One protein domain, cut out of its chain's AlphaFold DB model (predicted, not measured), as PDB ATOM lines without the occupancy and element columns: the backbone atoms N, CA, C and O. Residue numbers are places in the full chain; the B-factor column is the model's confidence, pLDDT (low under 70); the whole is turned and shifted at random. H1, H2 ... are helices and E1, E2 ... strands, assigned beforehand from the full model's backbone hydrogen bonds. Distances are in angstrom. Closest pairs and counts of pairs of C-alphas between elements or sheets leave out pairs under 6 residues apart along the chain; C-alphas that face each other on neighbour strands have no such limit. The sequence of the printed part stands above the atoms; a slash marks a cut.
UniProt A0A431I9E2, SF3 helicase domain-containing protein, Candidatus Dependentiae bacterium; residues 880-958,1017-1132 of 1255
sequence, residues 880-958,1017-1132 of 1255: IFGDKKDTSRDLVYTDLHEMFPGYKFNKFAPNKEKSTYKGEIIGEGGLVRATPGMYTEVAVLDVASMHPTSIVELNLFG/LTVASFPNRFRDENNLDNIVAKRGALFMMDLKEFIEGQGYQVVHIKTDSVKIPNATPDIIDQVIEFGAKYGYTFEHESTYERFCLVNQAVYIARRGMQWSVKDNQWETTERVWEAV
ATOM      1  N   ILE A 880     102.660 -49.117 -25.026       91.25
ATOM      2  CA  ILE A 880     102.888 -47.717 -24.647       91.25
ATOM      3  C   ILE A 880     101.921 -46.782 -25.383       91.25
ATOM      4  O   ILE A 880     101.220 -45.987 -24.754       91.25
ATOM      5  N   PHE A 881     101.835 -46.897 -26.709       92.25
ATOM      6  CA  PHE A 881     101.079 -45.967 -27.553       92.25
ATOM      7  C   PHE A 881      99.683 -46.472 -27.945       92.25
ATOM      8  O   PHE A 881      98.875 -45.694 -28.457       92.25
ATOM      9  N   GLY A 882      99.370 -47.750 -27.705       88.81
ATOM     10  CA  GLY A 882      98.148 -48.381 -28.207       88.81
ATOM     11  C   GLY A 882      98.063 -48.326 -29.736       88.81
ATOM     12  O   GLY A 882      99.069 -48.405 -30.445       88.81
ATOM     13  N   ASP A 883      96.854 -48.103 -30.252       84.69
ATOM     14  CA  ASP A 883      96.580 -48.108 -31.696       84.69
ATOM     15  C   ASP A 883      97.086 -46.852 -32.441       84.69
ATOM     16  O   ASP A 883      96.922 -46.732 -33.660       84.69
ATOM     17  N   LYS A 884      97.714 -45.894 -31.741       84.38
ATOM     18  CA  LYS A 884      98.203 -44.645 -32.340       84.38
ATOM     19  C   LYS A 884      99.446 -44.893 -33.197       84.38
ATOM     20  O   LYS A 884     100.498 -45.277 -32.689       84.38
ATOM     21  N   LYS A 885      99.318 -44.664 -34.510       77.25
ATOM     22  CA  LYS A 885     100.370 -44.939 -35.508       77.25
ATOM     23  C   LYS A 885     101.409 -43.825 -35.660       77.25
ATOM     24  O   LYS A 885     102.589 -44.134 -35.786       77.25
ATOM     25  N   ASP A 886     100.976 -42.565 -35.671       83.62
ATOM     26  CA  ASP A 886     101.861 -41.397 -35.742       83.62
ATOM     27  C   ASP A 886     101.903 -40.711 -34.379       83.62
ATOM     28  O   ASP A 886     100.893 -40.196 -33.897       83.62
ATOM     29  N   THR A 887     103.083 -40.749 -33.768       85.00
ATOM     30  CA  THR A 887     103.384 -40.184 -32.450       85.00
ATOM     31  C   THR A 887     104.302 -38.972 -32.537       85.00
ATOM     32  O   THR A 887     104.628 -38.375 -31.518       85.00
ATOM     33  N   SER A 888     104.722 -38.570 -33.741       81.19
ATOM     34  CA  SER A 888     105.764 -37.550 -33.944       81.19
ATOM     35  C   SER A 888     105.456 -36.203 -33.279       81.19
ATOM     36  O   SER A 888     106.370 -35.484 -32.893       81.19
ATOM     37  N   ARG A 889     104.170 -35.865 -33.129       84.44
ATOM     38  CA  ARG A 889     103.697 -34.633 -32.472       84.44
ATOM     39  C   ARG A 889     103.522 -34.761 -30.960       84.44
ATOM     40  O   ARG A 889     103.320 -33.746 -30.301       84.44
ATOM     41  N   ASP A 890     103.546 -35.984 -30.445       87.50
ATOM     42  CA  ASP A 890     103.387 -36.283 -29.021       87.50
ATOM     43  C   ASP A 890     104.738 -36.420 -28.314       87.50
ATOM     44  O   ASP A 890     104.815 -36.267 -27.096       87.50
ATOM     45  N   LEU A 891     105.798 -36.711 -29.076       91.19
ATOM     46  CA  LEU A 891     107.161 -36.765 -28.560       91.19
ATOM     47  C   LEU A 891     107.633 -35.367 -28.154       91.19
ATOM     48  O   LEU A 891     107.314 -34.362 -28.793       91.19
ATOM     49  N   VAL A 892     108.415 -35.317 -27.080       89.88
ATOM     50  CA  VAL A 892     108.958 -34.074 -26.533       89.88
ATOM     51  C   VAL A 892     110.468 -34.088 -26.702       89.88
ATOM     52  O   VAL A 892     111.169 -34.866 -26.056       89.88
ATOM     53  N   TYR A 893     110.985 -33.194 -27.542       87.62
ATOM     54  CA  TYR A 893     112.417 -32.932 -27.601       87.62
ATOM     55  C   TYR A 893     112.829 -31.942 -26.509       87.62
ATOM     56  O   TYR A 893     112.341 -30.811 -26.466       87.62
ATOM     57  N   THR A 894     113.790 -32.347 -25.681       86.56
ATOM     58  CA  THR A 894     114.361 -31.515 -24.616       86.56
ATOM     59  C   THR A 894     115.788 -31.113 -24.974       86.56
ATOM     60  O   THR A 894     116.644 -31.969 -25.217       86.56
ATOM     61  N   ASP A 895     116.071 -29.809 -24.973       86.44
ATOM     62  CA  ASP A 895     117.433 -29.302 -25.138       86.44
ATOM     63  C   ASP A 895     118.224 -29.462 -23.831       86.44
ATOM     64  O   ASP A 895     117.995 -28.771 -22.836       86.44
ATOM     65  N   LEU A 896     119.198 -30.374 -23.839       90.75
ATOM     66  CA  LEU A 896     120.023 -30.667 -22.667       90.75
ATOM     67  C   LEU A 896     120.893 -29.489 -22.211       90.75
ATOM     68  O   LEU A 896     121.379 -29.529 -21.082       90.75
ATOM     69  N   HIS A 897     121.090 -28.442 -23.023       87.31
ATOM     70  CA  HIS A 897     121.817 -27.246 -22.583       87.31
ATOM     71  C   HIS A 897     121.140 -26.568 -21.378       87.31
ATOM     72  O   HIS A 897     121.828 -26.008 -20.523       87.31
ATOM     73  N   GLU A 898     119.808 -26.618 -21.291       85.06
ATOM     74  CA  GLU A 898     119.057 -26.022 -20.179       85.06
ATOM     75  C   GLU A 898     119.307 -26.758 -18.855       85.06
ATOM     76  O   GLU A 898     119.423 -26.127 -17.806       85.06
ATOM     77  N   MET A 899     119.444 -28.086 -18.915       88.12
ATOM     78  CA  MET A 899     119.691 -28.940 -17.747       88.12
ATOM     79  C   MET A 899     121.175 -29.019 -17.373       88.12
ATOM     80  O   MET A 899     121.509 -29.121 -16.195       88.12
ATOM     81  N   PHE A 900     122.065 -28.957 -18.366       91.88
ATOM     82  CA  PHE A 900     123.514 -29.061 -18.199       91.88
ATOM     83  C   PHE A 900     124.210 -27.836 -18.811       91.88
ATOM     84  O   PHE A 900     124.762 -27.915 -19.918       91.88
ATOM     85  N   PRO A 901     124.234 -26.692 -18.100       89.25
ATOM     86  CA  PRO A 901     124.885 -25.481 -18.582       89.25
ATOM     87  C   PRO A 901     126.344 -25.740 -18.979       89.25
ATOM     88  O   PRO A 901     127.142 -26.236 -18.186       89.25
ATOM     89  N   GLY A 902     126.700 -25.401 -20.222       86.50
ATOM     90  CA  GLY A 902     128.031 -25.657 -20.790       86.50
ATOM     91  C   GLY A 902     128.115 -26.871 -21.720       86.50
ATOM     92  O   GLY A 902     129.163 -27.081 -22.334       86.50
ATOM     93  N   TYR A 903     127.032 -27.634 -21.870       91.56
ATOM     94  CA  TYR A 903     126.904 -28.665 -22.899       91.56
ATOM     95  C   TYR A 903     126.766 -28.040 -24.291       91.56
ATOM     96  O   TYR A 903     126.058 -27.054 -24.473       91.56
ATOM     97  N   LYS A 904     127.462 -28.592 -25.287       88.38
ATOM     98  CA  LYS A 904     127.412 -28.118 -26.675       88.38
ATOM     99  C   LYS A 904     127.324 -29.292 -27.632       88.38
ATOM    100  O   LYS A 904     128.191 -30.165 -27.597       88.38
ATOM    101  N   PHE A 905     126.351 -29.234 -28.538       87.62
ATOM    102  CA  PHE A 905     126.208 -30.160 -29.655       87.62
ATOM    103  C   PHE A 905     126.407 -29.444 -30.999       87.62
ATOM    104  O   PHE A 905     125.761 -28.437 -31.288       87.62
ATOM    105  N   ASN A 906     127.300 -29.969 -31.836       84.75
ATOM    106  CA  ASN A 906     127.548 -29.520 -33.199       84.75
ATOM    107  C   ASN A 906     127.418 -30.695 -34.176       84.75
ATOM    108  O   ASN A 906     128.356 -31.464 -34.388       84.75
ATOM    109  N   LYS A 907     126.271 -30.767 -34.858       80.19
ATOM    110  CA  LYS A 907     125.965 -31.810 -35.850       80.19
ATOM    111  C   LYS A 907     126.931 -31.885 -37.042       80.19
ATOM    112  O   LYS A 907     126.941 -32.894 -37.740       80.19
ATOM    113  N   PHE A 908     127.708 -30.832 -37.301       81.12
ATOM    114  CA  PHE A 908     128.650 -30.765 -38.424       81.12
ATOM    115  C   PHE A 908     130.091 -31.115 -38.032       81.12
ATOM    116  O   PHE A 908     130.965 -31.148 -38.900       81.12
ATOM    117  N   ALA A 909     130.360 -31.355 -36.749       76.06
ATOM    118  CA  ALA A 909     131.675 -31.783 -36.295       76.06
ATOM    119  C   ALA A 909     131.930 -33.266 -36.654       76.06
ATOM    120  O   ALA A 909     130.981 -34.054 -36.751       76.06
ATOM    121  N   PRO A 910     133.196 -33.680 -36.861       70.19
ATOM    122  CA  PRO A 910     133.537 -35.088 -37.072       70.19
ATOM    123  C   PRO A 910     133.039 -35.948 -35.900       70.19
ATOM    124  O   PRO A 910     133.024 -35.478 -34.769       70.19
ATOM    125  N   ASN A 911     132.644 -37.206 -36.153       61.88
ATOM    126  CA  ASN A 911     131.896 -38.074 -35.214       61.88
ATOM    127  C   ASN A 911     132.392 -38.095 -33.755       61.88
ATOM    128  O   ASN A 911     131.595 -38.327 -32.856       61.88
ATOM    129  N   LYS A 912     133.682 -37.855 -33.500       59.91
ATOM    130  CA  LYS A 912     134.245 -37.827 -32.144       59.91
ATOM    131  C   LYS A 912     134.114 -36.480 -31.421       59.91
ATOM    132  O   LYS A 912     134.335 -36.459 -30.230       59.91
ATOM    133  N   GLU A 913     133.767 -35.378 -32.079       66.94
ATOM    134  CA  GLU A 913     133.732 -34.023 -31.486       66.94
ATOM    135  C   GLU A 913     132.338 -33.381 -31.524       66.94
ATOM    136  O   GLU A 913     132.176 -32.197 -31.231       66.94
ATOM    137  N   LYS A 914     131.312 -34.154 -31.896       80.31
ATOM    138  CA  LYS A 914     129.940 -33.650 -32.024       80.31
ATOM    139  C   LYS A 914     129.370 -33.117 -30.720       80.31
ATOM    140  O   LYS A 914     128.623 -32.146 -30.774       80.31
ATOM    141  N   SER A 915     129.737 -33.692 -29.581       87.56
ATOM    142  CA  SER A 915     129.201 -33.289 -28.282       87.56
ATOM    143  C   SER A 915     130.326 -33.055 -27.295       87.56
ATOM    144  O   SER A 915     131.189 -33.913 -27.094       87.56
ATOM    145  N   THR A 916     130.303 -31.892 -26.656       88.75
ATOM    146  CA  THR A 916     131.270 -31.535 -25.618       88.75
ATOM    147  C   THR A 916     130.559 -31.044 -24.372       88.75
ATOM    148  O   THR A 916     129.525 -30.380 -24.461       88.75
ATOM    149  N   TYR A 917     131.122 -31.350 -23.211       92.12
ATOM    150  CA  TYR A 917     130.654 -30.847 -21.929       92.12
ATOM    151  C   TYR A 917     131.848 -30.553 -21.034       92.12
ATOM    152  O   TYR A 917     132.762 -31.368 -20.947       92.12
ATOM    153  N   LYS A 918     131.885 -29.352 -20.442       87.81
ATOM    154  CA  LYS A 918     133.004 -28.875 -19.603       87.81
ATOM    155  C   LYS A 918     134.395 -29.010 -20.256       87.81
ATOM    156  O   LYS A 918     135.407 -29.144 -19.583       87.81
ATOM    157  N   GLY A 919     134.454 -28.927 -21.590       84.00
ATOM    158  CA  GLY A 919     135.695 -29.055 -22.366       84.00
ATOM    159  C   GLY A 919     136.096 -30.493 -22.712       84.00
ATOM    160  O   GLY A 919     137.051 -30.677 -23.461       84.00
ATOM    161  N   GLU A 920     135.354 -31.500 -22.243       85.75
ATOM    162  CA  GLU A 920     135.556 -32.900 -22.609       85.75
ATOM    163  C   GLU A 920     134.626 -33.352 -23.736       85.75
ATOM    164  O   GLU A 920     133.494 -32.888 -23.868       85.75
ATOM    165  N   ILE A 921     135.104 -34.310 -24.529       87.12
ATOM    166  CA  ILE A 921     134.319 -35.008 -25.548       87.12
ATOM    167  C   ILE A 921     133.396 -36.033 -24.882       87.12
ATOM    168  O   ILE A 921     133.852 -36.910 -24.135       87.12
ATOM    169  N   ILE A 922     132.111 -35.974 -25.230       87.75
ATOM    170  CA  ILE A 922     131.083 -36.916 -24.785       87.75
ATOM    171  C   ILE A 922     130.569 -37.685 -26.004       87.75
ATOM    172  O   ILE A 922     129.941 -37.113 -26.893       87.75
ATOM    173  N   GLY A 923     130.850 -38.989 -26.058       77.25
ATOM    174  CA  GLY A 923     130.447 -39.855 -27.172       77.25
ATOM    175  C   GLY A 923     128.926 -39.985 -27.330       77.25
ATOM    176  O   GLY A 923     128.160 -39.558 -26.472       77.25
ATOM    177  N   GLU A 924     128.477 -40.580 -28.438       74.12
ATOM    178  CA  GLU A 924     127.047 -40.780 -28.770       74.12
ATOM    179  C   GLU A 924     126.346 -41.849 -27.890       74.12
ATOM    180  O   GLU A 924     125.123 -41.990 -27.932       74.12
ATOM    181  N   GLY A 925     127.107 -42.602 -27.087       75.75
ATOM    182  CA  GLY A 925     126.606 -43.601 -26.135       75.75
ATOM    183  C   GLY A 925     126.790 -43.188 -24.671       75.75
ATOM    184  O   GLY A 925     127.040 -42.024 -24.363       75.75
ATOM    185  N   GLY A 926     126.687 -44.162 -23.765       80.56
ATOM    186  CA  GLY A 926     127.014 -43.971 -22.351       80.56
ATOM    187  C   GLY A 926     128.451 -43.490 -22.131       80.56
ATOM    188  O   GLY A 926     129.339 -43.717 -22.960       80.56
ATOM    189  N   LEU A 927     128.694 -42.818 -21.004       89.00
ATOM    190  CA  LEU A 927     130.038 -42.369 -20.659       89.00
ATOM    191  C   LEU A 927     130.931 -43.579 -20.362       89.00
ATOM    192  O   LEU A 927     130.600 -44.401 -19.513       89.00
ATOM    193  N   VAL A 928     132.088 -43.658 -21.019       90.31
ATOM    194  CA  VAL A 928     133.156 -44.589 -20.640       90.31
ATOM    195  C   VAL A 928     134.393 -43.785 -20.268       90.31
ATOM    196  O   VAL A 928     134.910 -42.991 -21.065       90.31
ATOM    197  N   ARG A 929     134.854 -43.963 -19.032       91.38
ATOM    198  CA  ARG A 929     136.096 -43.385 -18.508       91.38
ATOM    199  C   ARG A 929     136.807 -44.466 -17.722       91.38
ATOM    200  O   ARG A 929     136.200 -45.094 -16.871       91.38
ATOM    201  N   ALA A 930     138.072 -44.689 -18.020       93.38
ATOM    202  CA  ALA A 930     138.854 -45.745 -17.405       93.38
ATOM    203  C   ALA A 930     140.230 -45.198 -17.062       93.38
ATOM    204  O   ALA A 930     140.865 -44.558 -17.901       93.38
ATOM    205  N   THR A 931     140.677 -45.497 -15.853       94.69
ATOM    206  CA  THR A 931     142.061 -45.354 -15.422       94.69
ATOM    207  C   THR A 931     142.583 -46.776 -15.223       94.69
ATOM    208  O   THR A 931     142.289 -47.367 -14.187       94.69
ATOM    209  N   PRO A 932     143.241 -47.389 -16.229       95.25
ATOM    210  CA  PRO A 932     143.799 -48.729 -16.084       95.25
ATOM    211  C   PRO A 932     144.768 -48.812 -14.901       95.25
ATOM    212  O   PRO A 932     145.519 -47.868 -14.641       95.25
ATOM    213  N   GLY A 933     144.733 -49.928 -14.183       94.94
ATOM    214  CA  GLY A 933     145.493 -50.115 -12.953       94.94
ATOM    215  C   GLY A 933     144.975 -51.260 -12.087       94.94
ATOM    216  O   GLY A 933     143.912 -51.833 -12.344       94.94
ATOM    217  N   MET A 934     145.740 -51.571 -11.037       94.94
ATOM    218  CA  MET A 934     145.319 -52.448  -9.945       94.94
ATOM    219  C   MET A 934     144.814 -51.630  -8.763       94.94
ATOM    220  O   MET A 934     145.468 -50.689  -8.314       94.94
ATOM    221  N   TYR A 935     143.665 -52.030  -8.241       94.69
ATOM    222  CA  TYR A 935     142.960 -51.360  -7.164       94.69
ATOM    223  C   TYR A 935     142.418 -52.382  -6.160       94.69
ATOM    224  O   TYR A 935     142.212 -53.557  -6.480       94.69
ATOM    225  N   THR A 936     142.169 -51.913  -4.942       91.06
ATOM    226  CA  THR A 936     141.596 -52.687  -3.834       91.06
ATOM    227  C   THR A 936     140.354 -51.987  -3.299       91.06
ATOM    228  O   THR A 936     140.225 -50.769  -3.444       91.06
ATOM    229  N   GLU A 937     139.461 -52.754  -2.674       89.94
ATOM    230  CA  GLU A 937     138.227 -52.250  -2.048       89.94
ATOM    231  C   GLU A 937     137.417 -51.332  -2.980       89.94
ATOM    232  O   GLU A 937     137.079 -50.194  -2.651       89.94
ATOM    233  N   VAL A 938     137.173 -51.799  -4.203       93.00
ATOM    234  CA  VAL A 938     136.489 -51.029  -5.244       93.00
ATOM    235  C   VAL A 938     134.987 -51.227  -5.124       93.00
ATOM    236  O   VAL A 938     134.468 -52.271  -5.516       93.00
ATOM    237  N   ALA A 939     134.285 -50.214  -4.618       91.69
ATOM    238  CA  ALA A 939     132.827 -50.208  -4.598       91.69
ATOM    239  C   ALA A 939     132.281 -50.003  -6.012       91.69
ATOM    240  O   ALA A 939     132.756 -49.132  -6.750       91.69
ATOM    241  N   VAL A 940     131.276 -50.798  -6.375       91.88
ATOM    242  CA  VAL A 940     130.547 -50.712  -7.638       91.88
ATOM    243  C   VAL A 940     129.155 -50.181  -7.341       91.88
ATOM    244  O   VAL A 940     128.321 -50.868  -6.750       91.88
ATOM    245  N   LEU A 941     128.923 -48.931  -7.728       92.31
ATOM    246  CA  LEU A 941     127.625 -48.280  -7.612       92.31
ATOM    247  C   LEU A 941     127.020 -48.205  -9.009       92.31
ATOM    248  O   LEU A 941     127.617 -47.604  -9.904       92.31
ATOM    249  N   ASP A 942     125.861 -48.826  -9.188       92.31
ATOM    250  CA  ASP A 942     125.182 -48.934 -10.476       92.31
ATOM    251  C   ASP A 942     123.831 -48.223 -10.441       92.31
ATOM    252  O   ASP A 942     123.116 -48.263  -9.439       92.31
ATOM    253  N   VAL A 943     123.472 -47.536 -11.523       89.94
ATOM    254  CA  VAL A 943     122.147 -46.926 -11.641       89.94
ATOM    255  C   VAL A 943     121.139 -47.987 -12.072       89.94
ATOM    256  O   VAL A 943     121.188 -48.467 -13.200       89.94
ATOM    257  N   ALA A 944     120.127 -48.240 -11.240       84.19
ATOM    258  CA  ALA A 944     119.182 -49.349 -11.408       84.19
ATOM    259  C   ALA A 944     118.531 -49.451 -12.808       84.19
ATOM    260  O   ALA A 944     118.164 -50.548 -13.249       84.19
ATOM    261  N   SER A 945     118.308 -48.317 -13.493       83.75
ATOM    262  CA  SER A 945     117.797 -48.236 -14.875       83.75
ATOM    263  C   SER A 945     118.073 -46.862 -15.520       83.75
ATOM    264  O   SER A 945     117.146 -46.099 -15.783       83.75
ATOM    265  N   MET A 946     119.338 -46.534 -15.820       90.06
ATOM    266  CA  MET A 946     119.730 -45.184 -16.277       90.06
ATOM    267  C   MET A 946     118.959 -44.666 -17.505       90.06
ATOM    268  O   MET A 946     118.399 -43.566 -17.469       90.06
ATOM    269  N   HIS A 947     118.937 -45.409 -18.615       91.88
ATOM    270  CA  HIS A 947     118.268 -44.940 -19.837       91.88
ATOM    271  C   HIS A 947     116.739 -44.850 -19.683       91.88
ATOM    272  O   HIS A 947     116.191 -43.804 -20.028       91.88
ATOM    273  N   PRO A 948     116.042 -45.853 -19.110       91.69
ATOM    274  CA  PRO A 948     114.614 -45.738 -18.803       91.69
ATOM    275  C   PRO A 948     114.278 -44.545 -17.904       91.69
ATOM    276  O   PRO A 948     113.368 -43.783 -18.216       91.69
ATOM    277  N   THR A 949     115.049 -44.315 -16.839       91.38
ATOM    278  CA  THR A 949     114.862 -43.142 -15.976       91.38
ATOM    279  C   THR A 949     115.086 -41.844 -16.747       91.38
ATOM    280  O   THR A 949     114.304 -40.913 -16.612       91.38
ATOM    281  N   SER A 950     116.097 -41.780 -17.618       93.38
ATOM    282  CA  SER A 950     116.328 -40.602 -18.466       93.38
ATOM    283  C   SER A 950     115.143 -40.299 -19.382       93.38
ATOM    284  O   SER A 950     114.812 -39.136 -19.566       93.38
ATOM    285  N   ILE A 951     114.492 -41.325 -19.939       93.31
ATOM    286  CA  ILE A 951     113.283 -41.169 -20.762       93.31
ATOM    287  C   ILE A 951     112.148 -40.543 -19.944       93.31
ATOM    288  O   ILE A 951     111.502 -39.610 -20.422       93.31
ATOM    289  N   VAL A 952     111.936 -41.030 -18.716       93.62
ATOM    290  CA  VAL A 952     110.900 -40.526 -17.802       93.62
ATOM    291  C   VAL A 952     111.172 -39.074 -17.408       93.62
ATOM    292  O   VAL A 952     110.307 -38.219 -17.569       93.62
ATOM    293  N   GLU A 953     112.391 -38.777 -16.966       93.31
ATOM    294  CA  GLU A 953     112.785 -37.441 -16.506       93.31
ATOM    295  C   GLU A 953     112.798 -36.390 -17.625       93.31
ATOM    296  O   GLU A 953     112.602 -35.205 -17.370       93.31
ATOM    297  N   LEU A 954     113.028 -36.803 -18.876       92.56
ATOM    298  CA  LEU A 954     112.940 -35.919 -20.043       92.56
ATOM    299  C   LEU A 954     111.505 -35.736 -20.551       92.56
ATOM    300  O   LEU A 954     111.304 -34.942 -21.468       92.56
ATOM    301  N   ASN A 955     110.532 -36.468 -19.997       92.62
ATOM    302  CA  ASN A 955     109.168 -36.568 -20.511       92.62
ATOM    303  C   ASN A 955     109.116 -36.879 -22.020       92.62
ATOM    304  O   ASN A 955     108.309 -36.314 -22.758       92.62
ATOM    305  N   LEU A 956     110.006 -37.763 -22.483       92.19
ATOM    306  CA  LEU A 956     110.327 -37.915 -23.906       92.19
ATOM    307  C   LEU A 956     109.113 -38.289 -24.777       92.19
ATOM    308  O   LEU A 956     109.093 -37.985 -25.968       92.19
ATOM    309  N   PHE A 957     108.103 -38.949 -24.200       93.12
ATOM    310  CA  PHE A 957     106.918 -39.439 -24.912       93.12
ATOM    311  C   PHE A 957     105.645 -38.628 -24.611       93.12
ATOM    312  O   PHE A 957     104.543 -39.094 -24.911       93.12
ATOM    313  N   GLY A 958     105.774 -37.450 -23.991       91.19
ATOM    314  CA  GLY A 958     104.639 -36.591 -23.658       91.19
ATOM    315  C   GLY A 958     103.624 -37.299 -22.757       91.19
ATOM    316  O   GLY A 958     103.979 -37.849 -21.718       91.19
ATOM    317  N   LEU A1017     114.944 -48.147 -29.620       90.56
ATOM    318  CA  LEU A1017     114.065 -47.509 -30.602       90.56
ATOM    319  C   LEU A1017     114.178 -45.978 -30.607       90.56
ATOM    320  O   LEU A1017     114.117 -45.383 -31.683       90.56
ATOM    321  N   THR A1018     114.449 -45.339 -29.462       89.19
ATOM    322  CA  THR A1018     114.642 -43.871 -29.398       89.19
ATOM    323  C   THR A1018     115.844 -43.371 -30.210       89.19
ATOM    324  O   THR A1018     115.887 -42.200 -30.591       89.19
ATOM    325  N   VAL A1019     116.808 -44.254 -30.491       85.25
ATOM    326  CA  VAL A1019     118.085 -43.944 -31.165       85.25
ATOM    327  C   VAL A1019     118.250 -44.656 -32.503       85.25
ATOM    328  O   VAL A1019     119.277 -44.518 -33.170       85.25
ATOM    329  N   ALA A1020     117.259 -45.455 -32.898       86.19
ATOM    330  CA  ALA A1020     117.319 -46.228 -34.123       86.19
ATOM    331  C   ALA A1020     117.469 -45.313 -35.349       86.19
ATOM    332  O   ALA A1020     116.843 -44.260 -35.458       86.19
ATOM    333  N   SER A1021     118.266 -45.740 -36.330       79.12
ATOM    334  CA  SER A1021     118.513 -44.964 -37.553       79.12
ATOM    335  C   SER A1021     117.318 -44.921 -38.512       79.12
ATOM    336  O   SER A1021     117.301 -44.101 -39.434       79.12
ATOM    337  N   PHE A1022     116.283 -45.732 -38.274       82.19
ATOM    338  CA  PHE A1022     115.047 -45.797 -39.057       82.19
ATOM    339  C   PHE A1022     113.851 -45.136 -38.333       82.19
ATOM    340  O   PHE A1022     113.885 -44.999 -37.106       82.19
ATOM    341  N   PRO A1023     112.798 -44.707 -39.056       81.25
ATOM    342  CA  PRO A1023     111.584 -44.149 -38.451       81.25
ATOM    343  C   PRO A1023     110.829 -45.172 -37.588       81.25
ATOM    344  O   PRO A1023     110.619 -46.313 -38.007       81.25
ATOM    345  N   ASN A1024     110.409 -44.774 -36.388       88.50
ATOM    346  CA  ASN A1024     109.606 -45.589 -35.474       88.50
ATOM    347  C   ASN A1024     108.846 -44.697 -34.476       88.50
ATOM    348  O   ASN A1024     109.155 -43.512 -34.371       88.50
ATOM    349  N   ARG A1025     107.887 -45.262 -33.728       91.12
ATOM    350  CA  ARG A1025     106.993 -44.485 -32.845       91.12
ATOM    351  C   ARG A1025     107.683 -43.857 -31.624       91.12
ATOM    352  O   ARG A1025     107.104 -42.987 -30.984       91.12
ATOM    353  N   PHE A1026     108.907 -44.265 -31.295       91.38
ATOM    354  CA  PHE A1026     109.682 -43.712 -30.177       91.38
ATOM    355  C   PHE A1026     110.724 -42.676 -30.612       91.38
ATOM    356  O   PHE A1026     111.416 -42.115 -29.762       91.38
ATOM    357  N   ARG A1027     110.897 -42.452 -31.920       87.38
ATOM    358  CA  ARG A1027     111.979 -41.616 -32.438       87.38
ATOM    359  C   ARG A1027     111.497 -40.217 -32.788       87.38
ATOM    360  O   ARG A1027     110.743 -40.034 -33.738       87.38
ATOM    361  N   ASP A1028     112.069 -39.240 -32.099       86.50
ATOM    362  CA  ASP A1028     112.036 -37.837 -32.502       86.50
ATOM    363  C   ASP A1028     113.156 -37.562 -33.522       86.50
ATOM    364  O   ASP A1028     114.319 -37.916 -33.301       86.50
ATOM    365  N   GLU A1029     112.831 -36.936 -34.654       84.31
ATOM    366  CA  GLU A1029     113.805 -36.594 -35.703       84.31
ATOM    367  C   GLU A1029     114.859 -35.577 -35.236       84.31
ATOM    368  O   GLU A1029     115.972 -35.544 -35.771       84.31
ATOM    369  N   ASN A1030     114.539 -34.781 -34.215       84.12
ATOM    370  CA  ASN A1030     115.448 -33.817 -33.604       84.12
ATOM    371  C   ASN A1030     116.423 -34.473 -32.620       84.12
ATOM    372  O   ASN A1030     117.428 -33.853 -32.267       84.12
ATOM    373  N   ASN A1031     116.192 -35.730 -32.218       85.81
ATOM    374  CA  ASN A1031     117.090 -36.494 -31.350       85.81
ATOM    375  C   ASN A1031     118.349 -36.976 -32.101       85.81
ATOM    376  O   ASN A1031     118.619 -38.169 -32.234       85.81
ATOM    377  N   LEU A1032     119.131 -36.029 -32.620       84.06
ATOM    378  CA  LEU A1032     120.332 -36.285 -33.417       84.06
ATOM    379  C   LEU A1032     121.543 -36.715 -32.578       84.06
ATOM    380  O   LEU A1032     122.494 -37.251 -33.142       84.06
ATOM    381  N   ASP A1033     121.525 -36.463 -31.267       83.75
ATOM    382  CA  ASP A1033     122.651 -36.735 -30.361       83.75
ATOM    383  C   ASP A1033     122.324 -37.725 -29.236       83.75
ATOM    384  O   ASP A1033     123.014 -37.766 -28.218       83.75
ATOM    385  N   ASN A1034     121.255 -38.514 -29.400       89.12
ATOM    386  CA  ASN A1034     120.830 -39.502 -28.412       89.12
ATOM    387  C   ASN A1034     120.699 -38.888 -27.002       89.12
ATOM    388  O   ASN A1034     121.424 -39.250 -26.072       89.12
ATOM    389  N   ILE A1035     119.777 -37.935 -26.836       89.81
ATOM    390  CA  ILE A1035     119.627 -37.156 -25.598       89.81
ATOM    391  C   ILE A1035     119.374 -38.035 -24.362       89.81
ATOM    392  O   ILE A1035     119.751 -37.659 -23.256       89.81
ATOM    393  N   VAL A1036     118.824 -39.240 -24.549       91.56
ATOM    394  CA  VAL A1036     118.620 -40.238 -23.489       91.56
ATOM    395  C   VAL A1036     119.953 -40.740 -22.934       91.56
ATOM    396  O   VAL A1036     120.197 -40.643 -21.732       91.56
ATOM    397  N   ALA A1037     120.844 -41.253 -23.790       91.25
ATOM    398  CA  ALA A1037     122.170 -41.675 -23.340       91.25
ATOM    399  C   ALA A1037     123.016 -40.477 -22.905       91.25
ATOM    400  O   ALA A1037     123.771 -40.570 -21.936       91.25
ATOM    401  N   LYS A1038     122.854 -39.338 -23.590       91.81
ATOM    402  CA  LYS A1038     123.609 -38.123 -23.309       91.81
ATOM    403  C   LYS A1038     123.305 -37.573 -21.925       91.81
ATOM    404  O   LYS A1038     124.245 -37.284 -21.198       91.81
ATOM    405  N   ARG A1039     122.035 -37.494 -21.514       93.31
ATOM    406  CA  ARG A1039     121.652 -37.085 -20.153       93.31
ATOM    407  C   ARG A1039     122.369 -37.928 -19.098       93.31
ATOM    408  O   ARG A1039     122.914 -37.373 -18.150       93.31
ATOM    409  N   GLY A1040     122.398 -39.249 -19.286       93.25
ATOM    410  CA  GLY A1040     123.153 -40.170 -18.433       93.25
ATOM    411  C   GLY A1040     124.652 -39.871 -18.430       93.25
ATOM    412  O   GLY A1040     125.250 -39.722 -17.371       93.25
ATOM    413  N   ALA A1041     125.258 -39.696 -19.604       93.31
ATOM    414  CA  ALA A1041     126.687 -39.414 -19.723       93.31
ATOM    415  C   ALA A1041     127.104 -38.067 -19.099       93.31
ATOM    416  O   ALA A1041     128.142 -37.994 -18.443       93.31
ATOM    417  N   LEU A1042     126.301 -37.013 -19.283       94.25
ATOM    418  CA  LEU A1042     126.524 -35.691 -18.686       94.25
ATOM    419  C   LEU A1042     126.407 -35.756 -17.162       94.25
ATOM    420  O   LEU A1042     127.282 -35.259 -16.457       94.25
ATOM    421  N   PHE A1043     125.385 -36.456 -16.665       95.12
ATOM    422  CA  PHE A1043     125.241 -36.745 -15.245       95.12
ATOM    423  C   PHE A1043     126.451 -37.504 -14.680       95.12
ATOM    424  O   PHE A1043     126.972 -37.118 -13.641       95.12
ATOM    425  N   MET A1044     126.941 -38.545 -15.362       95.06
ATOM    426  CA  MET A1044     128.094 -39.313 -14.880       95.06
ATOM    427  C   MET A1044     129.387 -38.485 -14.856       95.06
ATOM    428  O   MET A1044     130.243 -38.727 -14.008       95.06
ATOM    429  N   MET A1045     129.529 -37.485 -15.735       93.56
ATOM    430  CA  MET A1045     130.630 -36.516 -15.648       93.56
ATOM    431  C   MET A1045     130.494 -35.607 -14.423       93.56
ATOM    432  O   MET A1045     131.472 -35.424 -13.701       93.56
ATOM    433  N   ASP A1046     129.296 -35.079 -14.153       94.56
ATOM    434  CA  ASP A1046     129.033 -34.287 -12.944       94.56
ATOM    435  C   ASP A1046     129.270 -35.106 -11.668       94.56
ATOM    436  O   ASP A1046     129.884 -34.618 -10.719       94.56
ATOM    437  N   LEU A1047     128.840 -36.370 -11.666       95.62
ATOM    438  CA  LEU A1047     129.055 -37.296 -10.563       95.62
ATOM    439  C   LEU A1047     130.547 -37.579 -10.353       95.62
ATOM    440  O   LEU A1047     131.016 -37.576  -9.217       95.62
ATOM    441  N   LYS A1048     131.310 -37.779 -11.435       94.44
ATOM    442  CA  LYS A1048     132.765 -37.953 -11.365       94.44
ATOM    443  C   LYS A1048     133.439 -36.750 -10.711       94.44
ATOM    444  O   LYS A1048     134.203 -36.935  -9.769       94.44
ATOM    445  N   GLU A1049     133.147 -35.539 -11.185       93.88
ATOM    446  CA  GLU A1049     133.711 -34.308 -10.615       93.88
ATOM    447  C   GLU A1049     133.309 -34.121  -9.149       93.88
ATOM    448  O   GLU A1049     134.122 -33.674  -8.342       93.88
ATOM    449  N   PHE A1050     132.076 -34.487  -8.789       95.69
ATOM    450  CA  PHE A1050     131.615 -34.460  -7.405       95.69
ATOM    451  C   PHE A1050     132.431 -35.410  -6.516       95.69
ATOM    452  O   PHE A1050     132.960 -34.965  -5.498       95.69
ATOM    453  N   ILE A1051     132.581 -36.679  -6.914       96.00
ATOM    454  CA  ILE A1051     133.342 -37.697  -6.167       96.00
ATOM    455  C   ILE A1051     134.816 -37.285  -6.035       96.00
ATOM    456  O   ILE A1051     135.378 -37.327  -4.938       96.00
ATOM    457  N   GLU A1052     135.429 -36.829  -7.130       94.38
ATOM    458  CA  GLU A1052     136.816 -36.347  -7.136       94.38
ATOM    459  C   GLU A1052     136.991 -35.086  -6.282       94.38
ATOM    460  O   GLU A1052     137.991 -34.946  -5.576       94.38
ATOM    461  N   GLY A1053     135.987 -34.208  -6.256       94.12
ATOM    462  CA  GLY A1053     135.934 -33.049  -5.367       94.12
ATOM    463  C   GLY A1053     135.853 -33.407  -3.878       94.12
ATOM    464  O   GLY A1053     136.332 -32.631  -3.052       94.12
ATOM    465  N   GLN A1054     135.314 -34.583  -3.528       93.12
ATOM    466  CA  GLN A1054     135.342 -35.130  -2.162       93.12
ATOM    467  C   GLN A1054     136.673 -35.828  -1.815       93.12
ATOM    468  O   GLN A1054     136.835 -36.323  -0.702       93.12
ATOM    469  N   GLY A1055     137.635 -35.870  -2.743       92.44
ATOM    470  CA  GLY A1055     138.957 -36.469  -2.539       92.44
ATOM    471  C   GLY A1055     139.046 -37.967  -2.846       92.44
ATOM    472  O   GLY A1055     140.071 -38.577  -2.543       92.44
ATOM    473  N   TYR A1056     138.014 -38.560  -3.451       95.38
ATOM    474  CA  TYR A1056     138.021 -39.957  -3.895       95.38
ATOM    475  C   TYR A1056     138.414 -40.063  -5.370       95.38
ATOM    476  O   TYR A1056     138.194 -39.148  -6.155       95.38
ATOM    477  N   GLN A1057     138.979 -41.194  -5.778       94.12
ATOM    478  CA  GLN A1057     139.276 -41.447  -7.188       94.12
ATOM    479  C   GLN A1057     138.096 -42.156  -7.858       94.12
ATOM    480  O   GLN A1057     137.480 -43.029  -7.259       94.12
ATOM    481  N   VAL A1058     137.823 -41.850  -9.127       95.62
ATOM    482  CA  VAL A1058     136.948 -42.674  -9.969       95.62
ATOM    483  C   VAL A1058     137.807 -43.428 -10.978       95.62
ATOM    484  O   VAL A1058     138.421 -42.826 -11.859       95.62
ATOM    485  N   VAL A1059     137.875 -44.755 -10.850       95.56
ATOM    486  CA  VAL A1059     138.784 -45.576 -11.677       95.56
ATOM    487  C   VAL A1059     138.111 -46.105 -12.931       95.56
ATOM    488  O   VAL A1059     138.771 -46.311 -13.948       95.56
ATOM    489  N   HIS A1060     136.794 -46.292 -12.891       95.81
ATOM    490  CA  HIS A1060     136.038 -46.761 -14.040       95.81
ATOM    491  C   HIS A1060     134.604 -46.243 -13.982       95.81
ATOM    492  O   HIS A1060     133.907 -46.433 -12.990       95.81
ATOM    493  N   ILE A1061     134.164 -45.624 -15.070       94.19
ATOM    494  CA  ILE A1061     132.759 -45.412 -15.388       94.19
ATOM    495  C   ILE A1061     132.469 -46.210 -16.645       94.19
ATOM    496  O   ILE A1061     133.178 -46.061 -17.646       94.19
ATOM    497  N   LYS A1062     131.419 -47.024 -16.591       90.75
ATOM    498  CA  LYS A1062     130.904 -47.751 -17.744       90.75
ATOM    499  C   LYS A1062     129.402 -47.547 -17.803       90.75
ATOM    500  O   LYS A1062     128.667 -48.301 -17.180       90.75
ATOM    501  N   THR A1063     128.999 -46.529 -18.558       89.56
ATOM    502  CA  THR A1063     127.615 -46.108 -18.815       89.56
ATOM    503  C   THR A1063     126.841 -45.736 -17.553       89.56
ATOM    504  O   THR A1063     126.682 -44.551 -17.283       89.56
ATOM    505  N   ASP A1064     126.377 -46.731 -16.811       91.25
ATOM    506  CA  ASP A1064     125.499 -46.683 -15.646       91.25
ATOM    507  C   ASP A1064     126.197 -47.030 -14.330       91.25
ATOM    508  O   ASP A1064     125.724 -46.615 -13.272       91.25
ATOM    509  N   SER A1065     127.365 -47.671 -14.396       93.38
ATOM    510  CA  SER A1065     128.165 -47.999 -13.215       93.38
ATOM    511  C   SER A1065     129.337 -47.042 -13.006       93.38
ATOM    512  O   SER A1065     130.031 -46.657 -13.956       93.38
ATOM    513  N   VAL A1066     129.615 -46.723 -11.741       95.50
ATOM    514  CA  VAL A1066     130.828 -46.040 -11.280       95.50
ATOM    515  C   VAL A1066     131.579 -46.924 -10.285       95.50
ATOM    516  O   VAL A1066     130.981 -47.582  -9.435       95.50
ATOM    517  N   LYS A1067     132.905 -46.965 -10.417       95.50
ATOM    518  CA  LYS A1067     133.799 -47.772  -9.584       95.50
ATOM    519  C   LYS A1067     134.753 -46.870  -8.815       95.50
ATOM    520  O   LYS A1067     135.506 -46.100  -9.425       95.50
ATOM    521  N   ILE A1068     134.703 -46.973  -7.489       95.69
ATOM    522  CA  ILE A1068     135.389 -46.078  -6.553       95.69
ATOM    523  C   ILE A1068     136.263 -46.933  -5.618       95.69
ATOM    524  O   ILE A1068     135.716 -47.663  -4.792       95.69
ATOM    525  N   PRO A1069     137.604 -46.906  -5.741       94.25
ATOM    526  CA  PRO A1069     138.499 -47.596  -4.820       94.25
ATOM    527  C   PRO A1069     138.453 -46.974  -3.426       94.25
ATOM    528  O   PRO A1069     138.388 -45.751  -3.283       94.25
ATOM    529  N   ASN A1070     138.568 -47.823  -2.407       90.88
ATOM    530  CA  ASN A1070     138.566 -47.448  -0.994       90.88
ATOM    531  C   ASN A1070     137.357 -46.574  -0.607       90.88
ATOM    532  O   ASN A1070     137.483 -45.643   0.193       90.88
ATOM    533  N   ALA A1071     136.194 -46.837  -1.209       88.88
ATOM    534  CA  ALA A1071     134.978 -46.094  -0.905       88.88
ATOM    535  C   ALA A1071     134.535 -46.346   0.545       88.88
ATOM    536  O   ALA A1071     134.507 -47.480   1.021       88.88
ATOM    537  N   THR A1072     134.170 -45.275   1.244       88.56
ATOM    538  CA  THR A1072     133.560 -45.335   2.578       88.56
ATOM    539  C   THR A1072     132.028 -45.318   2.479       88.56
ATOM    540  O   THR A1072     131.492 -44.867   1.463       88.56
ATOM    541  N   PRO A1073     131.295 -45.744   3.525       85.06
ATOM    542  CA  PRO A1073     129.840 -45.587   3.564       85.06
ATOM    543  C   PRO A1073     129.381 -44.143   3.294       85.06
ATOM    544  O   PRO A1073     128.462 -43.935   2.510       85.06
ATOM    545  N   ASP A1074     130.099 -43.144   3.825       88.94
ATOM    546  CA  ASP A1074     129.758 -41.726   3.646       88.94
ATOM    547  C   ASP A1074     129.777 -41.283   2.173       88.94
ATOM    548  O   ASP A1074     128.913 -40.511   1.754       88.94
ATOM    549  N   ILE A1075     130.759 -41.729   1.375       92.06
ATOM    550  CA  ILE A1075     130.792 -41.380  -0.055       92.06
ATOM    551  C   ILE A1075     129.746 -42.173  -0.843       92.06
ATOM    552  O   ILE A1075     129.181 -41.633  -1.790       92.06
ATOM    553  N   ILE A1076     129.439 -43.412  -0.441       90.56
ATOM    554  CA  ILE A1076     128.369 -44.214  -1.054       90.56
ATOM    555  C   ILE A1076     127.016 -43.508  -0.871       90.56
ATOM    556  O   ILE A1076     126.312 -43.287  -1.857       90.56
ATOM    557  N   ASP A1077     126.696 -43.069   0.349       89.44
ATOM    558  CA  ASP A1077     125.455 -42.344   0.647       89.44
ATOM    559  C   ASP A1077     125.383 -41.009  -0.105       89.44
ATOM    560  O   ASP A1077     124.363 -40.682  -0.713       89.44
ATOM    561  N   GLN A1078     126.492 -40.263  -0.163       93.06
ATOM    562  CA  GLN A1078     126.563 -39.020  -0.934       93.06
ATOM    563  C   GLN A1078     126.354 -39.236  -2.437       93.06
ATOM    564  O   GLN A1078     125.725 -38.398  -3.085       93.06
ATOM    565  N   VAL A1079     126.856 -40.336  -3.011       93.75
ATOM    566  CA  VAL A1079     126.607 -40.696  -4.417       93.75
ATOM    567  C   VAL A1079     125.130 -41.021  -4.639       93.75
ATOM    568  O   VAL A1079     124.545 -40.533  -5.609       93.75
ATOM    569  N   ILE A1080     124.505 -41.776  -3.730       90.62
ATOM    570  CA  ILE A1080     123.069 -42.092  -3.781       90.62
ATOM    571  C   ILE A1080     122.232 -40.802  -3.720       90.62
ATOM    572  O   ILE A1080     121.363 -40.587  -4.571       90.62
ATOM    573  N   GLU A1081     122.525 -39.904  -2.776       92.75
ATOM    574  CA  GLU A1081     121.855 -38.601  -2.660       92.75
ATOM    575  C   GLU A1081     122.089 -37.708  -3.884       92.75
ATOM    576  O   GLU A1081     121.190 -36.979  -4.313       92.75
ATOM    577  N   PHE A1082     123.294 -37.742  -4.459       94.38
ATOM    578  CA  PHE A1082     123.611 -36.991  -5.669       94.38
ATOM    579  C   PHE A1082     122.794 -37.501  -6.861       94.38
ATOM    580  O   PHE A1082     122.190 -36.693  -7.567       94.38
ATOM    581  N   GLY A1083     122.713 -38.820  -7.052       93.12
ATOM    582  CA  GLY A1083     121.886 -39.442  -8.087       93.12
ATOM    583  C   GLY A1083     120.410 -39.063  -7.973       93.12
ATOM    584  O   GLY A1083     119.796 -38.676  -8.973       93.12
ATOM    585  N   ALA A1084     119.868 -39.063  -6.751       92.31
ATOM    586  CA  ALA A1084     118.466 -38.742  -6.489       92.31
ATOM    587  C   ALA A1084     118.069 -37.327  -6.955       92.31
ATOM    588  O   ALA A1084     116.942 -37.126  -7.405       92.31
ATOM    589  N   LYS A1085     118.994 -36.353  -6.938       92.31
ATOM    590  CA  LYS A1085     118.756 -34.985  -7.457       92.31
ATOM    591  C   LYS A1085     118.469 -34.950  -8.959       92.31
ATOM    592  O   LYS A1085     117.827 -34.018  -9.430       92.31
ATOM    593  N   TYR A1086     118.947 -35.952  -9.694       92.00
ATOM    594  CA  TYR A1086     118.741 -36.119 -11.133       92.00
ATOM    595  C   TYR A1086     117.705 -37.216 -11.444       92.00
ATOM    596  O   TYR A1086     117.593 -37.644 -12.595       92.00
ATOM    597  N   GLY A1087     116.972 -37.700 -10.437       89.94
ATOM    598  CA  GLY A1087     115.983 -38.773 -10.575       89.94
ATOM    599  C   GLY A1087     116.575 -40.184 -10.675       89.94
ATOM    600  O   GLY A1087     115.827 -41.141 -10.845       89.94
ATOM    601  N   TYR A1088     117.899 -40.352 -10.562       92.19
ATOM    602  CA  TYR A1088     118.544 -41.667 -10.629       92.19
ATOM    603  C   TYR A1088     118.604 -42.346  -9.262       92.19
ATOM    604  O   TYR A1088     119.001 -41.746  -8.266       92.19
ATOM    605  N   THR A1089     118.277 -43.637  -9.236       88.19
ATOM    606  CA  THR A1089     118.445 -44.497  -8.059       88.19
ATOM    607  C   THR A1089     119.692 -45.355  -8.231       88.19
ATOM    608  O   THR A1089     119.796 -46.092  -9.213       88.19
ATOM    609  N   PHE A1090     120.620 -45.256  -7.279       88.88
ATOM    610  CA  PHE A1090     121.809 -46.101  -7.224       88.88
ATOM    611  C   PHE A1090     121.569 -47.346  -6.374       88.88
ATOM    612  O   PHE A1090     120.965 -47.277  -5.303       88.88
ATOM    613  N   GLU A1091     122.098 -48.464  -6.848       85.75
ATOM    614  CA  GLU A1091     122.224 -49.722  -6.129       85.75
ATOM    615  C   GLU A1091     123.713 -49.991  -5.872       85.75
ATOM    616  O   GLU A1091     124.570 -49.740  -6.723       85.75
ATOM    617  N   HIS A1092     124.032 -50.501  -4.682       85.56
ATOM    618  CA  HIS A1092     125.371 -50.997  -4.394       85.56
ATOM    619  C   HIS A1092     125.480 -52.453  -4.851       85.56
ATOM    620  O   HIS A1092     125.036 -53.374  -4.160       85.56
ATOM    621  N   GLU A1093     126.041 -52.647  -6.043       83.31
ATOM    622  CA  GLU A1093     126.073 -53.945  -6.716       83.31
ATOM    623  C   GLU A1093     127.039 -54.913  -6.023       83.31
ATOM    624  O   GLU A1093     126.684 -56.050  -5.715       83.31
ATOM    625  N   SER A1094     128.270 -54.463  -5.772       85.69
ATOM    626  CA  SER A1094     129.314 -55.260  -5.131       85.69
ATOM    627  C   SER A1094     130.471 -54.378  -4.660       85.69
ATOM    628  O   SER A1094     130.623 -53.242  -5.107       85.69
ATOM    629  N   THR A1095     131.336 -54.917  -3.800       88.50
ATOM    630  CA  THR A1095     132.670 -54.357  -3.560       88.50
ATOM    631  C   THR A1095     133.717 -55.411  -3.907       88.50
ATOM    632  O   THR A1095     133.700 -56.539  -3.408       88.50
ATOM    633  N   TYR A1096     134.634 -55.040  -4.795       90.69
ATOM    634  CA  TYR A1096     135.739 -55.898  -5.197       90.69
ATOM    635  C   TYR A1096     136.940 -55.679  -4.281       90.69
ATOM    636  O   TYR A1096     137.520 -54.595  -4.267       90.69
ATOM    637  N   GLU A1097     137.372 -56.719  -3.569       90.19
ATOM    638  CA  GLU A1097     138.593 -56.649  -2.749       90.19
ATOM    639  C   GLU A1097     139.860 -56.551  -3.620       90.19
ATOM    640  O   GLU A1097     140.880 -55.987  -3.212       90.19
ATOM    641  N   ARG A1098     139.795 -57.070  -4.853       92.56
ATOM    642  CA  ARG A1098     140.840 -56.971  -5.881       92.56
ATOM    643  C   ARG A1098     140.203 -56.611  -7.213       92.56
ATOM    644  O   ARG A1098     139.235 -57.248  -7.618       92.56
ATOM    645  N   PHE A1099     140.746 -55.619  -7.909       94.50
ATOM    646  CA  PHE A1099     140.246 -55.173  -9.208       94.50
ATOM    647  C   PHE A1099     141.415 -54.742 -10.099       94.50
ATOM    648  O   PHE A1099     142.140 -53.812  -9.759       94.50
ATOM    649  N   CYS A1100     141.611 -55.406 -11.237       95.69
ATOM    650  CA  CYS A1100     142.613 -55.039 -12.234       95.69
ATOM    651  C   CYS A1100     141.914 -54.682 -13.546       95.69
ATOM    652  O   CYS A1100     141.343 -55.545 -14.214       95.69
ATOM    653  N   LEU A1101     141.953 -53.399 -13.899       95.75
ATOM    654  CA  LEU A1101     141.407 -52.854 -15.138       95.75
ATOM    655  C   LEU A1101     142.542 -52.662 -16.131       95.75
ATOM    656  O   LEU A1101     143.427 -51.849 -15.884       95.75
ATOM    657  N   VAL A1102     142.505 -53.372 -17.255       93.75
ATOM    658  CA  VAL A1102     143.606 -53.323 -18.232       93.75
ATOM    659  C   VAL A1102     143.354 -52.309 -19.346       93.75
ATOM    660  O   VAL A1102     144.282 -51.740 -19.909       93.75
ATOM    661  N   ASN A1103     142.088 -52.039 -19.669       92.25
ATOM    662  CA  ASN A1103     141.696 -51.019 -20.641       92.25
ATOM    663  C   ASN A1103     140.258 -50.537 -20.377       92.25
ATOM    664  O   ASN A1103     139.687 -50.804 -19.329       92.25
ATOM    665  N   GLN A1104     139.649 -49.826 -21.330       88.38
ATOM    666  CA  GLN A1104     138.299 -49.259 -21.191       88.38
ATOM    667  C   GLN A1104     137.162 -50.280 -21.014       88.38
ATOM    668  O   GLN A1104     136.051 -49.882 -20.676       88.38
ATOM    669  N   ALA A1105     137.389 -51.565 -21.292       87.12
ATOM    670  CA  ALA A1105     136.331 -52.574 -21.311       87.12
ATOM    671  C   ALA A1105     136.697 -53.894 -20.624       87.12
ATOM    672  O   ALA A1105     135.784 -54.653 -20.300       87.12
ATOM    673  N   VAL A1106     137.987 -54.172 -20.422       92.69
ATOM    674  CA  VAL A1106     138.489 -55.462 -19.937       92.69
ATOM    675  C   VAL A1106     139.027 -55.313 -18.516       92.69
ATOM    676  O   VAL A1106     139.883 -54.462 -18.264       92.69
ATOM    677  N   TYR A1107     138.533 -56.141 -17.597       94.25
ATOM    678  CA  TYR A1107     139.030 -56.216 -16.226       94.25
ATOM    679  C   TYR A1107     138.839 -57.607 -15.625       94.25
ATOM    680  O   TYR A1107     138.001 -58.386 -16.076       94.25
ATOM    681  N   ILE A1108     139.604 -57.892 -14.577       95.62
ATOM    682  CA  ILE A1108     139.449 -59.060 -13.711       95.62
ATOM    683  C   ILE A1108     139.291 -58.571 -12.271       95.62
ATOM    684  O   ILE A1108     140.015 -57.677 -11.829       95.62
ATOM    685  N   ALA A1109     138.319 -59.112 -11.544       94.12
ATOM    686  CA  ALA A1109     138.001 -58.679 -10.189       94.12
ATOM    687  C   ALA A1109     137.705 -59.864  -9.269       94.12
ATOM    688  O   ALA A1109     137.281 -60.907  -9.747       94.12
ATOM    689  N   ARG A1110     137.897 -59.718  -7.956       91.75
ATOM    690  CA  ARG A1110     137.488 -60.710  -6.950       91.75
ATOM    691  C   ARG A1110     136.497 -60.069  -5.992       91.75
ATOM    692  O   ARG A1110     136.801 -59.023  -5.411       91.75
ATOM    693  N   ARG A1111     135.318 -60.674  -5.841       86.38
ATOM    694  CA  ARG A1111     134.332 -60.262  -4.831       86.38
ATOM    695  C   ARG A1111     134.868 -60.559  -3.431       86.38
ATOM    696  O   ARG A1111     135.575 -61.546  -3.237       86.38
ATOM    697  N   GLY A1112     134.546 -59.692  -2.477       73.75
ATOM    698  CA  GLY A1112     134.948 -59.841  -1.079       73.75
ATOM    699  C   GLY A1112     133.785 -59.541  -0.140       73.75
ATOM    700  O   GLY A1112     132.875 -60.353   0.027       73.75
ATOM    701  N   MET A1113     133.804 -58.370   0.489       68.06
ATOM    702  CA  MET A1113     132.680 -57.891   1.296       68.06
ATOM    703  C   MET A1113     131.683 -57.111   0.432       68.06
ATOM    704  O   MET A1113     132.055 -56.541  -0.583       68.06
ATOM    705  N   GLN A1114     130.417 -57.059   0.828       68.06
ATOM    706  CA  GLN A1114     129.407 -56.195   0.222       68.06
ATOM    707  C   GLN A1114     128.753 -55.355   1.315       68.06
ATOM    708  O   GLN A1114     128.262 -55.882   2.306       68.06
ATOM    709  N   TRP A1115     128.741 -54.038   1.159       66.69
ATOM    710  CA  TRP A1115     127.986 -53.149   2.037       66.69
ATOM    711  C   TRP A1115     126.477 -53.308   1.803       66.69
ATOM    712  O   TRP A1115     125.986 -53.028   0.705       66.69
ATOM    713  N   SER A1116     125.745 -53.741   2.832       65.12
ATOM    714  CA  SER A1116     124.283 -53.769   2.855       65.12
ATOM    715  C   SER A1116     123.763 -52.392   3.246       65.12
ATOM    716  O   SER A1116     123.855 -51.977   4.400       65.12
ATOM    717  N   VAL A1117     123.172 -51.693   2.276       62.28
ATOM    718  CA  VAL A1117     122.493 -50.404   2.503       62.28
ATOM    719  C   VAL A1117     121.261 -50.588   3.398       62.28
ATOM    720  O   VAL A1117     120.914 -49.709   4.180       62.28
ATOM    721  N   LYS A1118     120.605 -51.752   3.318       63.81
ATOM    722  CA  LYS A1118     119.398 -52.063   4.094       63.81
ATOM    723  C   LYS A1118     119.701 -52.256   5.579       63.81
ATOM    724  O   LYS A1118     118.947 -51.774   6.420       63.81
ATOM    725  N   ASP A1119     120.789 -52.960   5.875       68.06
ATOM    726  CA  ASP A1119     121.158 -53.346   7.238       68.06
ATOM    727  C   ASP A1119     122.304 -52.489   7.803       68.06
ATOM    728  O   ASP A1119     122.704 -52.665   8.953       68.06
ATOM    729  N   ASN A1120     122.802 -51.531   7.009       70.19
ATOM    730  CA  ASN A1120     123.880 -50.602   7.342       70.19
ATOM    731  C   ASN A1120     125.132 -51.318   7.891       70.19
ATOM    732  O   ASN A1120     125.715 -50.908   8.900       70.19
ATOM    733  N   GLN A1121     125.504 -52.433   7.256       73.06
ATOM    734  CA  GLN A1121     126.597 -53.311   7.683       73.06
ATOM    735  C   GLN A1121     127.286 -53.987   6.490       73.06
ATOM    736  O   GLN A1121     126.685 -54.175   5.436       73.06
ATOM    737  N   TRP A1122     128.545 -54.392   6.666       68.62
ATOM    738  CA  TRP A1122     129.264 -55.209   5.685       68.62
ATOM    739  C   TRP A1122     128.859 -56.679   5.804       68.62
ATOM    740  O   TRP A1122     128.931 -57.270   6.880       68.62
ATOM    741  N   GLU A1123     128.486 -57.277   4.681       72.75
ATOM    742  CA  GLU A1123     128.187 -58.695   4.538       72.75
ATOM    743  C   GLU A1123     129.363 -59.400   3.861       72.75
ATOM    744  O   GLU A1123     129.949 -58.904   2.900       72.75
ATOM    745  N   THR A1124     129.749 -60.562   4.386       68.31
ATOM    746  CA  THR A1124     130.789 -61.380   3.752       68.31
ATOM    747  C   THR A1124     130.158 -62.128   2.587       68.31
ATOM    748  O   THR A1124     129.232 -62.909   2.801       68.31
ATOM    749  N   THR A1125     130.652 -61.899   1.371       68.81
ATOM    750  CA  THR A1125     130.229 -62.657   0.188       68.81
ATOM    751  C   THR A1125     131.268 -63.720  -0.152       68.81
ATOM    752  O   THR A1125     132.406 -63.681   0.323       68.81
ATOM    753  N   GLU A1126     130.866 -64.723  -0.925       76.62
ATOM    754  CA  GLU A1126     131.784 -65.757  -1.391       76.62
ATOM    755  C   GLU A1126     132.880 -65.128  -2.270       76.62
ATOM    756  O   GLU A1126     132.598 -64.305  -3.147       76.62
ATOM    757  N   ARG A1127     134.146 -65.490  -2.018       83.56
ATOM    758  CA  ARG A1127     135.305 -64.968  -2.758       83.56
ATOM    759  C   ARG A1127     135.359 -65.576  -4.154       83.56
ATOM    760  O   ARG A1127     136.015 -66.590  -4.375       83.56
ATOM    761  N   VAL A1128     134.674 -64.934  -5.093       88.25
ATOM    762  CA  VAL A1128     134.553 -65.392  -6.481       88.25
ATOM    763  C   VAL A1128     135.243 -64.408  -7.422       88.25
ATOM    764  O   VAL A1128     135.099 -63.190  -7.283       88.25
ATOM    765  N   TRP A1129     136.016 -64.938  -8.372       92.44
ATOM    766  CA  TRP A1129     136.619 -64.157  -9.450       92.44
ATOM    767  C   TRP A1129     135.596 -63.842 -10.545       92.44
ATOM    768  O   TRP A1129     134.799 -64.690 -10.932       92.44
ATOM    769  N   GLU A1130     135.666 -62.636 -11.093       92.38
ATOM    770  CA  GLU A1130     134.824 -62.144 -12.175       92.38
ATOM    771  C   GLU A1130     135.677 -61.583 -13.302       92.38
ATOM    772  O   GLU A1130     136.364 -60.569 -13.146       92.38
ATOM    773  N   ALA A1131     135.608 -62.234 -14.459       93.56
ATOM    774  CA  ALA A1131     136.267 -61.793 -15.675       93.56
ATOM    775  C   ALA A1131     135.305 -61.019 -16.581       93.56
ATOM    776  O   ALA A1131     134.237 -61.511 -16.957       93.56
ATOM    777  N   VAL A1132     135.730 -59.832 -17.010       91.06
ATOM    778  CA  VAL A1132     135.035 -59.027 -18.015       91.06
ATOM    779  C   VAL A1132     135.946 -58.815 -19.214       91.06
ATOM    780  O   VAL A1132     137.045 -58.278 -19.093       91.06
TER     781      VAL A1132
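This is residues 880 to 958 and 1017 to 1132 of the 1255 residues of the protein "SF3 helicase domain-containing protein" of Candidatus Dependentiae bacterium (UniProt A0A431I9E2). A twisted, branched antiparallel sheet of eight strands, E2 to E8 and E11, has the helices H3 and H4 side by side over one face. Where H3 begins, H2 and the unnamed stretches 880 to 895 and 1017 to 1034 draw the domain out; the small hairpin E9 and E10 lies at the opposite end, E9 packing on E7. The 195 printed residues run H1 E1 E2 E3 E4 H2 H3 E5 E6 H4 E7 E8 E9 E10 E11, four named helices and eleven named strands; the class is mixed, with under half of the residues in named elements. The whole is compact, with a radius of gyration of the C-alphas of 18.4 A and spans of 53 by 38 by 29 A.

E7, residues 1090 to 1101, bends by 99 degrees at residue 1098. On one side of it lie E4, residues 938 to 943 (N 940 to O 1094, 2.8 A), and E3, residues 933 to 935 (N 935 to O 1099, 2.8 A). On the other side lies E8, residues 1107 to 1111, its hairpin partner (N 1100 to O 1108, 2.8 A), followed by edge strand E11, residues 1129 to 1132 (N 1130 to O 1109, 2.7 A). Beside E4 comes E6, residues 1065 to 1069 (N 939 to O 1068, 2.9 A), then E5, residues 1060 to 1062, in a hairpin with E6 (N 1067 to O 1060, 2.8 A), and edge strand E2, residues 928 to 930 (N 1061 to O 929, 2.8 A); these N and O pairs are within hydrogen-bond range. H3, residues 1035 to 1053, is on the sheet over E5 and E6, at a height of 9.2 A. H4, residues 1073 to 1084, is on the same face at 9.5 A, along E4 at 18 degrees on the local plane. With residues 1047 to 1051 alone H3 touches H4 at a shallow tilt of 32 degrees, opposite ways; the closest C-alphas, of Leu 1047 and Phe 1082, are 7.3 A apart. H2, residues 946 to 953, touches residues 1036 to 1040 of H3, only just about perpendicular at 72 degrees; the closest C-alphas, of Ser 950 and Val 1036, are 5.5 A apart. H1, residues 896 to 899, is close to but not clearly touching H3 (C-alphas of Leu 896 and Arg 1039, 7.1 A). E1, residues 915 to 917, pairs with no named strand. E9, residues 1113 to 1116, and E10, residues 1121 to 1124, form a hairpin (N 1114 to O 1123, 2.8 A, within hydrogen-bond range). Every O i to N i+4 pair is within hydrogen-bond range in H2 and H4, 14 of 15 in H3; H1 is too short for one.

H3 measures 26.3 A from C-alpha 1035 at (119.627, -37.156, -25.598), E7 22.2 A, H4 16.7 A and E4 16.2 A. E11 ends at C-alpha 1132, (135.035, -59.027, -18.015).

The two farthest C-alphas, of Asp 883 and Met 934, are 53.5 A apart. Residues 959 to 1016 are not printed; C-alphas 958 and 1017 are 16.0 A apart across this cut. The link from H1 to E1 is long. Model confidence is under 70 at residues 911 to 913, 1113 to 1119, 1122 and 1124 to 1125.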